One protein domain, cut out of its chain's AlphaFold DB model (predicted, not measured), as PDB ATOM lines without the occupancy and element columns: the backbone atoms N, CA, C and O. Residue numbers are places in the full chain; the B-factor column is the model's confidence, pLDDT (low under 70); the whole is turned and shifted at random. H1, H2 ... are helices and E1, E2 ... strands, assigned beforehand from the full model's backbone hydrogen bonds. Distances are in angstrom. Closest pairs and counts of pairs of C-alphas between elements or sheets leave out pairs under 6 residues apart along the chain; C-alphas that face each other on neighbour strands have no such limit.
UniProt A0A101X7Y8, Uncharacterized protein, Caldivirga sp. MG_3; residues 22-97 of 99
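AT A GLANCE: This is residues 22 to 97 of the 99 residues of an uncharacterized protein of Caldivirga sp. MG_3 (UniProt A0A101X7Y8). A small closed barrel of six strands, with the short helix H1 packed on its outside by E4 and E1. Round the ring run E1 E2 E3 E6 E5 E4 and back to E1, each pair of neighbours antiparallel. The printed part has 76 residues, with one named helix and then six named strands; the class is mostly strand. It is compact, with a radius of gyration of the C-alphas of 11.0 A and spans of 28 by 23 by 21 A.

HOW THE PARTS SIT: H1, residues 22 to 27, is on the barrel and outside it, at a height over the sheet of 8.1 A. Its closest C-alphas to E1, residues 35 to 39, are those of Ala 26 and Gly 35, 5.2 A apart. In H1 every O i to N i+4 pair is within hydrogen-bond range. E1, E2 (residues 42 to 48) and E3 (residues 55 to 58) form a meander, each strand the antiparallel neighbour of the one before, as do E4 (residues 73 to 76), E5 (residues 81 to 89) and E6 (residues 94 to 97). E1 to E4 are a Greek key, a meander of three strands and a fourth that is the antiparallel neighbour of the first; E3 to E6 are another, its meander E4 E5 E6 and its first strand E3 the antiparallel neighbour of E6. Within hydrogen-bond range are N 37 and O 44 of E1 and E2, 2.8 A, N 47 and O 57 of E2 and E3, 2.9 A, N 56 and O 96 of E3 and E6, 2.9 A, N 87 and O 95 of E5 and E6, 2.9 A, N 74 and O 82 of E4 and E5, 2.8 A, and N 36 and O 75 of E1 and E4, 2.8 A.

IN THESE COORDINATES: H1 begins at C-alpha 22, (-12.799, -23.641, -10.154). E2 is 19.1 A long and E5 21.8 A. E6 ends at C-alpha 97, (-3.489, -35.097, -21.684).

THE WHOLE: The C-alphas of Tyr 51 and Gly 68 are the two farthest apart, 31.6 A. The printed part has no cut. The link from E3 to E4 is long, with 14 residues. Residues 22 and 90 have pLDDT under 70.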
ATOM      1  N   ILE A  22     -14.040 -22.869  -9.986       68.81
ATOM      2  CA  ILE A  22     -12.799 -23.641 -10.154       68.81
ATOM      3  C   ILE A  22     -11.777 -22.781 -10.940       68.81
ATOM      4  O   ILE A  22     -10.562 -22.929 -10.808       68.81
ATOM      5  N   ARG A  23     -12.285 -21.776 -11.665       73.69
ATOM      6  CA  ARG A  23     -11.559 -20.643 -12.250       73.69
ATOM      7  C   ARG A  23     -10.814 -19.780 -11.228       73.69
ATOM      8  O   ARG A  23      -9.654 -19.446 -11.455       73.69
ATOM      9  N   GLU A  24     -11.421 -19.422 -10.100       80.56
ATOM     10  CA  GLU A  24     -10.730 -18.729  -9.007       80.56
ATOM     11  C   GLU A  24      -9.645 -19.605  -8.378       80.56
ATOM     12  O   GLU A  24      -8.575 -19.110  -8.017       80.56
ATOM     13  N   VAL A  25      -9.875 -20.917  -8.300       83.62
ATOM     14  CA  VAL A  25      -8.860 -21.870  -7.828       83.62
ATOM     15  C   VAL A  25      -7.655 -21.884  -8.773       83.62
ATOM     16  O   VAL A  25      -6.519 -21.847  -8.307       83.62
ATOM     17  N   ALA A  26      -7.875 -21.841 -10.091       83.75
ATOM     18  CA  ALA A  26      -6.794 -21.747 -11.072       83.75
ATOM     19  C   ALA A  26      -5.967 -20.454 -10.934       83.75
ATOM     20  O   ALA A  26      -4.746 -20.488 -11.090       83.75
ATOM     21  N   LYS A  27      -6.598 -19.326 -10.575       83.56
ATOM     22  CA  LYS A  27      -5.901 -18.049 -10.320       83.56
ATOM     23  C   LYS A  27      -5.009 -18.086  -9.077       83.56
ATOM     24  O   LYS A  27      -3.996 -17.398  -9.042       83.56
ATOM     25  N   LYS A  28      -5.359 -18.900  -8.074       86.75
ATOM     26  CA  LYS A  28      -4.555 -19.111  -6.854       86.75
ATOM     27  C   LYS A  28      -3.360 -20.043  -7.075       86.75
ATOM     28  O   LYS A  28      -2.535 -20.207  -6.177       86.75
ATOM     29  N   ALA A  29      -3.266 -20.680  -8.241       88.06
ATOM     30  CA  ALA A  29      -2.166 -21.575  -8.552       88.06
ATOM     31  C   ALA A  29      -0.843 -20.800  -8.730       88.06
ATOM     32  O   ALA A  29      -0.851 -19.668  -9.223       88.06
ATOM     33  N   PRO A  30       0.314 -21.403  -8.393       89.31
ATOM     34  CA  PRO A  30       1.622 -20.757  -8.512       89.31
ATOM     35  C   PRO A  30       1.885 -20.175  -9.905       89.31
ATOM     36  O   PRO A  30       1.399 -20.713 -10.902       89.31
ATOM     37  N   GLU A  31       2.698 -19.122 -10.018       87.69
ATOM     38  CA  GLU A  31       2.972 -18.453 -11.302       87.69
ATOM     39  C   GLU A  31       3.502 -19.402 -12.383       87.69
ATOM     40  O   GLU A  31       3.006 -19.374 -13.509       87.69
ATOM     41  N   TRP A  32       4.397 -20.320 -12.012       88.88
ATOM     42  CA  TRP A  32       4.965 -21.329 -12.910       88.88
ATOM     43  C   TRP A  32       3.948 -22.354 -13.436       88.88
ATOM     44  O   TRP A  32       4.228 -23.051 -14.411       88.88
ATOM     45  N   SER A  33       2.793 -22.491 -12.779       92.12
ATOM     46  CA  SER A  33       1.768 -23.454 -13.176       92.12
ATOM     47  C   SER A  33       0.986 -22.962 -14.392       92.12
ATOM     48  O   SER A  33       0.744 -21.766 -14.568       92.12
ATOM     49  N   ALA A  34       0.551 -23.908 -15.219       91.19
ATOM     50  CA  ALA A  34      -0.325 -23.636 -16.354       91.19
ATOM     51  C   ALA A  34      -1.810 -23.560 -15.960       91.19
ATOM     52  O   ALA A  34      -2.638 -23.106 -16.747       91.19
ATOM     53  N   GLY A  35      -2.139 -24.008 -14.750       93.31
ATOM     54  CA  GLY A  35      -3.497 -24.143 -14.246       93.31
ATOM     55  C   GLY A  35      -3.551 -25.139 -13.095       93.31
ATOM     56  O   GLY A  35      -2.531 -25.426 -12.458       93.31
ATOM     57  N   VAL A  36      -4.733 -25.707 -12.876       93.88
ATOM     58  CA  VAL A  36      -4.990 -26.734 -11.865       93.88
ATOM     59  C   VAL A  36      -5.695 -27.948 -12.453       93.88
ATOM     60  O   VAL A  36      -6.471 -27.829 -13.395       93.88
ATOM     61  N   ILE A  37      -5.450 -29.114 -11.869       92.88
ATOM     62  CA  ILE A  37      -6.180 -30.354 -12.121       92.88
ATOM     63  C   ILE A  37      -6.925 -30.768 -10.867       92.88
ATOM     64  O   ILE A  37      -6.337 -30.820  -9.787       92.88
ATOM     65  N   VAL A  38      -8.204 -31.095 -11.014       92.50
ATOM     66  CA  VAL A  38      -8.966 -31.751  -9.957       92.50
ATOM     67  C   VAL A  38      -8.673 -33.243 -10.037       92.50
ATOM     68  O   VAL A  38      -9.021 -33.898 -11.013       92.50
ATOM     69  N   TYR A  39      -7.989 -33.762  -9.024       90.06
ATOM     70  CA  TYR A  39      -7.638 -35.167  -8.897       90.06
ATOM     71  C   TYR A  39      -7.843 -35.614  -7.453       90.06
ATOM     72  O   TYR A  39      -7.312 -35.003  -6.525       90.06
ATOM     73  N   ASN A  40      -8.586 -36.704  -7.261       88.44
ATOM     74  CA  ASN A  40      -8.832 -37.303  -5.947       88.44
ATOM     75  C   ASN A  40      -9.360 -36.291  -4.903       88.44
ATOM     76  O   ASN A  40      -8.775 -36.101  -3.838       88.44
ATOM     77  N   ASN A  41     -10.445 -35.594  -5.253       89.25
ATOM     78  CA  ASN A  41     -11.107 -34.574  -4.431       89.25
ATOM     79  C   ASN A  41     -10.230 -33.351  -4.058       89.25
ATOM     80  O   ASN A  41     -10.456 -32.688  -3.045       89.25
ATOM     81  N   SER A  42      -9.174 -33.070  -4.828       90.81
ATOM     82  CA  SER A  42      -8.241 -31.964  -4.578       90.81
ATOM     83  C   SER A  42      -7.768 -31.322  -5.878       90.81
ATOM     84  O   SER A  42      -7.558 -32.005  -6.875       90.81
ATOM     85  N   ALA A  43      -7.557 -30.007  -5.864       92.06
ATOM     86  CA  ALA A  43      -6.969 -29.266  -6.972       92.06
ATOM     87  C   ALA A  43      -5.449 -29.163  -6.804       92.06
ATOM     88  O   ALA A  43      -4.959 -28.521  -5.871       92.06
ATOM     89  N   TYR A  44      -4.700 -29.752  -7.728       93.81
ATOM     90  CA  TYR A  44      -3.241 -29.667  -7.784       93.81
ATOM     91  C   TYR A  44      -2.807 -28.736  -8.909       93.81
ATOM     92  O   TYR A  44      -3.472 -28.696  -9.941       93.81
ATOM     93  N   PRO A  45      -1.690 -28.007  -8.770       94.31
ATOM     94  CA  PRO A  45      -1.151 -27.265  -9.898       94.31
ATOM     95  C   PRO A  45      -0.685 -28.233 -10.992       94.31
ATOM     96  O   PRO A  45      -0.230 -29.336 -10.698       94.31
ATOM     97  N   ILE A  46      -0.776 -27.811 -12.252       93.88
ATOM     98  CA  ILE A  46      -0.226 -28.545 -13.401       93.88
ATOM     99  C   ILE A  46       0.912 -27.764 -14.050       93.88
ATOM    100  O   ILE A  46       0.897 -26.533 -14.111       93.88
ATOM    101  N   ALA A  47       1.887 -28.487 -14.588       92.75
ATOM    102  CA  ALA A  47       2.965 -27.942 -15.398       92.75
ATOM    103  C   ALA A  47       2.847 -28.431 -16.845       92.75
ATOM    104  O   ALA A  47       2.418 -29.558 -17.095       92.75
ATOM    105  N   LYS A  48       3.253 -27.587 -17.799       90.31
ATOM    106  CA  LYS A  48       3.389 -27.986 -19.207       90.31
ATOM    107  C   LYS A  48       4.577 -28.933 -19.355       90.31
ATOM    108  O   LYS A  48       5.658 -28.658 -18.834       90.31
ATOM    109  N   SER A  49       4.383 -30.031 -20.076       83.38
ATOM    110  CA  SER A  49       5.467 -30.926 -20.469       83.38
ATOM    111  C   SER A  49       6.451 -30.182 -21.368       83.38
ATOM    112  O   SER A  49       6.055 -29.450 -22.271       83.38
ATOM    113  N   LYS A  50       7.750 -30.389 -21.137       80.25
ATOM    114  CA  LYS A  50       8.803 -29.932 -22.058       80.25
ATOM    115  C   LYS A  50       9.041 -30.917 -23.209       80.25
ATOM    116  O   LYS A  50       9.768 -30.589 -24.135       80.25
ATOM    117  N   TYR A  51       8.478 -32.124 -23.121       76.25
ATOM    118  CA  TYR A  51       8.756 -33.220 -24.053       76.25
ATOM    119  C   TYR A  51       7.765 -33.291 -25.214       76.25
ATOM    120  O   TYR A  51       8.116 -33.789 -26.279       76.25
ATOM    121  N   ALA A  52       6.538 -32.817 -25.010       75.50
ATOM    122  CA  ALA A  52       5.496 -32.827 -26.022       75.50
ATOM    123  C   ALA A  52       4.539 -31.657 -25.796       75.50
ATOM    124  O   ALA A  52       4.136 -31.376 -24.664       75.50
ATOM    125  N   GLU A  53       4.180 -30.989 -26.887       77.50
ATOM    126  CA  GLU A  53       3.189 -29.921 -26.874       77.50
ATOM    127  C   GLU A  53       1.799 -30.488 -26.543       77.50
ATOM    128  O   GLU A  53       1.453 -31.598 -26.943       77.50
ATOM    129  N   GLY A  54       1.018 -29.749 -25.753       77.62
ATOM    130  CA  GLY A  54      -0.318 -30.176 -25.315       77.62
ATOM    131  C   GLY A  54      -0.337 -31.223 -24.193       77.62
ATOM    132  O   GLY A  54      -1.413 -31.574 -23.708       77.62
ATOM    133  N   GLU A  55       0.822 -31.699 -23.731       85.69
ATOM    134  CA  GLU A  55       0.906 -32.583 -22.570       85.69
ATOM    135  C   GLU A  55       1.204 -31.809 -21.288       85.69
ATOM    136  O   GLU A  55       1.985 -30.855 -21.262       85.69
ATOM    137  N   PHE A  56       0.620 -32.269 -20.189       91.38
ATOM    138  CA  PHE A  56       0.802 -31.681 -18.872       91.38
ATOM    139  C   PHE A  56       1.197 -32.757 -17.870       91.38
ATOM    140  O   PHE A  56       1.034 -33.956 -18.098       91.38
ATOM    141  N   TYR A  57       1.729 -32.333 -16.733       92.19
ATOM    142  CA  TYR A  57       1.976 -33.225 -15.616       92.19
ATOM    143  C   TYR A  57       1.675 -32.543 -14.291       92.19
ATOM    144  O   TYR A  57       1.753 -31.320 -14.159       92.19
ATOM    145  N   PHE A  58       1.354 -33.358 -13.297       92.69
ATOM    146  CA  PHE A  58       1.244 -32.929 -11.911       92.69
ATOM    147  C   PHE A  58       1.819 -33.978 -10.968       92.69
ATOM    148  O   PHE A  58       2.172 -35.083 -11.382       92.69
ATOM    149  N   SER A  59       1.928 -33.636  -9.691       90.44
ATOM    150  CA  SER A  59       2.276 -34.584  -8.638       90.44
ATOM    151  C   SER A  59       1.334 -34.400  -7.459       90.44
ATOM    152  O   SER A  59       1.061 -33.270  -7.059       90.44
ATOM    153  N   THR A  60       0.880 -35.503  -6.868       88.75
ATOM    154  CA  THR A  60       0.133 -35.473  -5.601       88.75
ATOM    155  C   THR A  60       1.019 -35.082  -4.417       88.75
ATOM    156  O   THR A  60       0.502 -34.751  -3.358       88.75
ATOM    157  N   SER A  61       2.346 -35.084  -4.592       89.00
ATOM    158  CA  SER A  61       3.301 -34.563  -3.607       89.00
ATOM    159  C   SER A  61       3.407 -33.036  -3.634       89.00
ATOM    160  O   SER A  61       4.042 -32.447  -2.759       89.00
ATOM    161  N   TRP A  62       2.836 -32.367  -4.642       91.12
ATOM    162  CA  TRP A  62       2.750 -30.910  -4.652       91.12
ATOM    163  C   TRP A  62       1.671 -30.430  -3.688       91.12
ATOM    164  O   TRP A  62       0.670 -31.108  -3.457       91.12
ATOM    165  N   ARG A  63       1.852 -29.221  -3.148       90.50
ATOM    166  CA  ARG A  63       0.838 -28.600  -2.298       90.50
ATOM    167  C   ARG A  63      -0.436 -28.391  -3.117       90.50
ATOM    168  O   ARG A  63      -0.419 -27.660  -4.108       90.50
ATOM    169  N   ALA A  64      -1.523 -29.029  -2.690       91.00
ATOM    170  CA  ALA A  64      -2.840 -28.788  -3.259       91.00
ATOM    171  C   ALA A  64      -3.198 -27.302  -3.109       91.00
ATOM    172  O   ALA A  64      -3.014 -26.715  -2.040       91.00
ATOM    173  N   VAL A  65      -3.708 -26.706  -4.184       90.88
ATOM    174  CA  VAL A  65      -4.206 -25.326  -4.190       90.88
ATOM    175  C   VAL A  65      -5.488 -25.239  -3.365       90.88
ATOM    176  O   VAL A  65      -5.713 -24.253  -2.669       90.88
ATOM    177  N   LYS A  66      -6.311 -26.292  -3.417       89.50
ATOM    178  CA  LYS A  66      -7.535 -26.428  -2.628       89.50
ATOM    179  C   LYS A  66      -7.935 -27.903  -2.495       89.50
ATOM    180  O   LYS A  66      -7.680 -28.691  -3.403       89.50
ATOM    181  N   LYS A  67      -8.542 -28.270  -1.368       89.06
ATOM    182  CA  LYS A  67      -9.108 -29.602  -1.090       89.06
ATOM    183  C   LYS A  67     -10.641 -29.529  -1.100       89.06
ATOM    184  O   LYS A  67     -11.185 -28.427  -1.117       89.06
ATOM    185  N   GLY A  68     -11.319 -30.676  -1.140       85.44
ATOM    186  CA  GLY A  68     -12.786 -30.740  -1.128       85.44
ATOM    187  C   GLY A  68     -13.443 -30.399  -2.469       85.44
ATOM    188  O   GLY A  68     -14.623 -30.078  -2.509       85.44
ATOM    189  N   ILE A  69     -12.691 -30.432  -3.577       82.25
ATOM    190  CA  ILE A  69     -13.230 -30.133  -4.913       82.25
ATOM    191  C   ILE A  69     -13.516 -31.441  -5.637       82.25
ATOM    192  O   ILE A  69     -12.591 -32.191  -5.948       82.25
ATOM    193  N   ARG A  70     -14.784 -31.666  -5.975       81.88
ATOM    194  CA  ARG A  70     -15.218 -32.815  -6.771       81.88
ATOM    195  C   ARG A  70     -15.147 -32.502  -8.265       81.88
ATOM    196  O   ARG A  70     -15.441 -31.390  -8.693       81.88
ATOM    197  N   GLY A  71     -14.772 -33.502  -9.057       80.81
ATOM    198  CA  GLY A  71     -14.716 -33.412 -10.515       80.81
ATOM    199  C   GLY A  71     -13.483 -34.086 -11.111       80.81
ATOM    200  O   GLY A  71     -12.542 -34.435 -10.404       80.81
ATOM    201  N   GLU A  72     -13.500 -34.249 -12.430       84.00
ATOM    202  CA  GLU A  72     -12.394 -34.802 -13.223       84.00
ATOM    203  C   GLU A  72     -12.102 -33.862 -14.398       84.00
ATOM    204  O   GLU A  72     -12.403 -34.139 -15.562       84.00
ATOM    205  N   LEU A  73     -11.579 -32.683 -14.069       89.88
ATOM    206  CA  LEU A  73     -11.303 -31.625 -15.033       89.88
ATOM    207  C   LEU A  73     -10.011 -30.878 -14.706       89.88
ATOM    208  O   LEU A  73      -9.523 -30.875 -13.574       89.88
ATOM    209  N   VAL A  74      -9.466 -30.240 -15.732       89.88
ATOM    210  CA  VAL A  74      -8.361 -29.290 -15.667       89.88
ATOM    211  C   VAL A  74      -8.916 -27.904 -15.945       89.88
ATOM    212  O   VAL A  74      -9.684 -27.732 -16.888       89.88
ATOM    213  N   VAL A  75      -8.494 -26.916 -15.161       91.12
ATOM    214  CA  VAL A  75      -8.768 -25.500 -15.419       91.12
ATOM    215  C   VAL A  75      -7.450 -24.783 -15.644       91.12
ATOM    216  O   VAL A  75      -6.595 -24.723 -14.759       91.12
ATOM    217  N   LEU A  76      -7.278 -24.259 -16.849       90.44
ATOM    218  CA  LEU A  76      -6.119 -23.475 -17.246       90.44
ATOM    219  C   LEU A  76      -6.239 -22.030 -16.731       90.44
ATOM    220  O   LEU A  76      -7.320 -21.554 -16.380       90.44
ATOM    221  N   LYS A  77      -5.113 -21.312 -16.658       87.00
ATOM    222  CA  LYS A  77      -5.084 -19.918 -16.166       87.00
ATOM    223  C   LYS A  77      -5.834 -18.914 -17.044       87.00
ATOM    224  O   LYS A  77      -6.202 -17.849 -16.558       87.00
ATOM    225  N   ASP A  78      -6.058 -19.244 -18.308       85.06
ATOM    226  CA  ASP A  78      -6.914 -18.491 -19.230       85.06
ATOM    227  C   ASP A  78      -8.417 -18.679 -18.932       85.06
ATOM    228  O   ASP A  78      -9.254 -18.011 -19.533       85.06
ATOM    229  N   GLY A  79      -8.768 -19.554 -17.981       83.56
ATOM    230  CA  GLY A  79     -10.143 -19.870 -17.602       83.56
ATOM    231  C   GLY A  79     -10.775 -20.991 -18.428       83.56
ATOM    232  O   GLY A  79     -11.944 -21.317 -18.194       83.56
ATOM    233  N   SER A  80     -10.019 -21.585 -19.357       87.19
ATOM    234  CA  SER A  80     -10.452 -22.721 -20.166       87.19
ATOM    235  C   SER A  80     -10.517 -23.986 -19.314       87.19
ATOM    236  O   SER A  80      -9.580 -24.312 -18.578       87.19
ATOM    237  N   THR A  81     -11.623 -24.717 -19.430       89.81
ATOM    238  CA  THR A  81     -11.850 -25.968 -18.704       89.81
ATOM    239  C   THR A  81     -11.835 -27.137 -19.673       89.81
ATOM    240  O   THR A  81     -12.588 -27.150 -20.643       89.81
ATOM    241  N   HIS A  82     -11.018 -28.142 -19.376       90.06
ATOM    242  CA  HIS A  82     -10.860 -29.339 -20.191       90.06
ATOM    243  C   HIS A  82     -11.093 -30.591 -19.360       90.06
ATOM    244  O   HIS A  82     -10.712 -30.658 -18.189       90.06
ATOM    245  N   LYS A  83     -11.665 -31.625 -19.979       90.69
ATOM    246  CA  LYS A  83     -11.541 -32.977 -19.426       90.69
ATOM    247  C   LYS A  83     -10.106 -33.447 -19.633       90.69
ATOM    248  O   LYS A  83      -9.391 -32.930 -20.488       90.69
ATOM    249  N   TYR A  84      -9.665 -34.422 -18.852       90.50
ATOM    250  CA  TYR A  84      -8.330 -34.977 -19.017       90.50
ATOM    251  C   TYR A  84      -8.361 -36.496 -19.045       90.50
ATOM    252  O   TYR A  84      -9.255 -37.145 -18.508       90.50
ATOM    253  N   ARG A  85      -7.316 -37.065 -19.641       89.75
ATOM    254  CA  ARG A  85      -6.981 -38.477 -19.516       89.75
ATOM    255  C   ARG A  85      -5.583 -38.613 -18.937       89.75
ATOM    256  O   ARG A  85      -4.646 -37.942 -19.368       89.75
ATOM    257  N   VAL A  86      -5.425 -39.517 -17.977       88.56
ATOM    258  CA  VAL A  86      -4.100 -39.894 -17.475       88.56
ATOM    259  C   VAL A  86      -3.439 -40.809 -18.504       88.56
ATOM    260  O   VAL A  86      -3.972 -41.870 -18.829       88.56
ATOM    261  N   LYS A  87      -2.283 -40.392 -19.026       86.56
ATOM    262  CA  LYS A  87      -1.507 -41.169 -20.006       86.56
ATOM    263  C   LYS A  87      -0.504 -42.094 -19.322       86.56
ATOM    264  O   LYS A  87      -0.341 -43.237 -19.737       86.56
ATOM    265  N   ARG A  88       0.157 -41.613 -18.264       80.94
ATOM    266  CA  ARG A  88       1.132 -42.392 -17.493       80.94
ATOM    267  C   ARG A  88       1.194 -41.908 -16.050       80.94
ATOM    268  O   ARG A  88       1.362 -40.718 -15.799       80.94
ATOM    269  N   LYS A  89       1.116 -42.840 -15.103       78.31
ATOM    270  CA  LYS A  89       1.346 -42.593 -13.677       78.31
ATOM    271  C   LYS A  89       2.750 -43.102 -13.345       78.31
ATOM    272  O   LYS A  89       2.959 -44.309 -13.309       78.31
ATOM    273  N   GLY A  90       3.729 -42.204 -13.258       69.25
ATOM    274  CA  GLY A  90       5.079 -42.546 -12.796       69.25
ATOM    275  C   GLY A  90       5.202 -42.411 -11.279       69.25
ATOM    276  O   GLY A  90       4.279 -41.921 -10.631       69.25
ATOM    277  N   ASP A  91       6.359 -42.776 -10.720       72.75
ATOM    278  CA  ASP A  91       6.598 -42.689  -9.269       72.75
ATOM    279  C   ASP A  91       6.600 -41.253  -8.728       72.75
ATOM    280  O   ASP A  91       6.226 -41.015  -7.584       72.75
ATOM    281  N   LYS A  92       7.025 -40.276  -9.541       80.50
ATOM    282  CA  LYS A  92       7.154 -38.869  -9.110       80.50
ATOM    283  C   LYS A  92       6.104 -37.936  -9.708       80.50
ATOM    284  O   LYS A  92       5.667 -36.998  -9.039       80.50
ATOM    285  N   TYR A  93       5.713 -38.180 -10.959       86.25
ATOM    286  CA  TYR A  93       4.820 -37.311 -11.723       86.25
ATOM    287  C   TYR A  93       3.776 -38.125 -12.485       86.25
ATOM    288  O   TYR A  93       4.048 -39.216 -12.993       86.25
ATOM    289  N   ILE A  94       2.582 -37.552 -12.583       90.00
ATOM    290  CA  ILE A  94       1.431 -38.079 -13.302       90.00
ATOM    291  C   ILE A  94       1.259 -37.242 -14.563       90.00
ATOM    292  O   ILE A  94       1.025 -36.038 -14.490       90.00
ATOM    293  N   GLN A  95       1.392 -37.886 -15.716       90.19
ATOM    294  CA  GLN A  95       1.240 -37.270 -17.025       90.19
ATOM    295  C   GLN A  95      -0.228 -37.290 -17.443       90.19
ATOM    296  O   GLN A  95      -0.878 -38.344 -17.444       90.19
ATOM    297  N   VAL A  96      -0.729 -36.125 -17.833       89.50
ATOM    298  CA  VAL A  96      -2.117 -35.895 -18.220       89.50
ATOM    299  C   VAL A  96      -2.187 -35.235 -19.589       89.50
ATOM    300  O   VAL A  96      -1.352 -34.405 -19.952       89.50
ATOM    301  N   VAL A  97      -3.189 -35.636 -20.358       88.69
ATOM    302  CA  VAL A  97      -3.489 -35.097 -21.684       88.69
ATOM    303  C   VAL A  97      -4.878 -34.487 -21.617       88.69
ATOM    304  O   VAL A  97      -5.794 -35.124 -21.090       88.69
TER     305      VAL A  97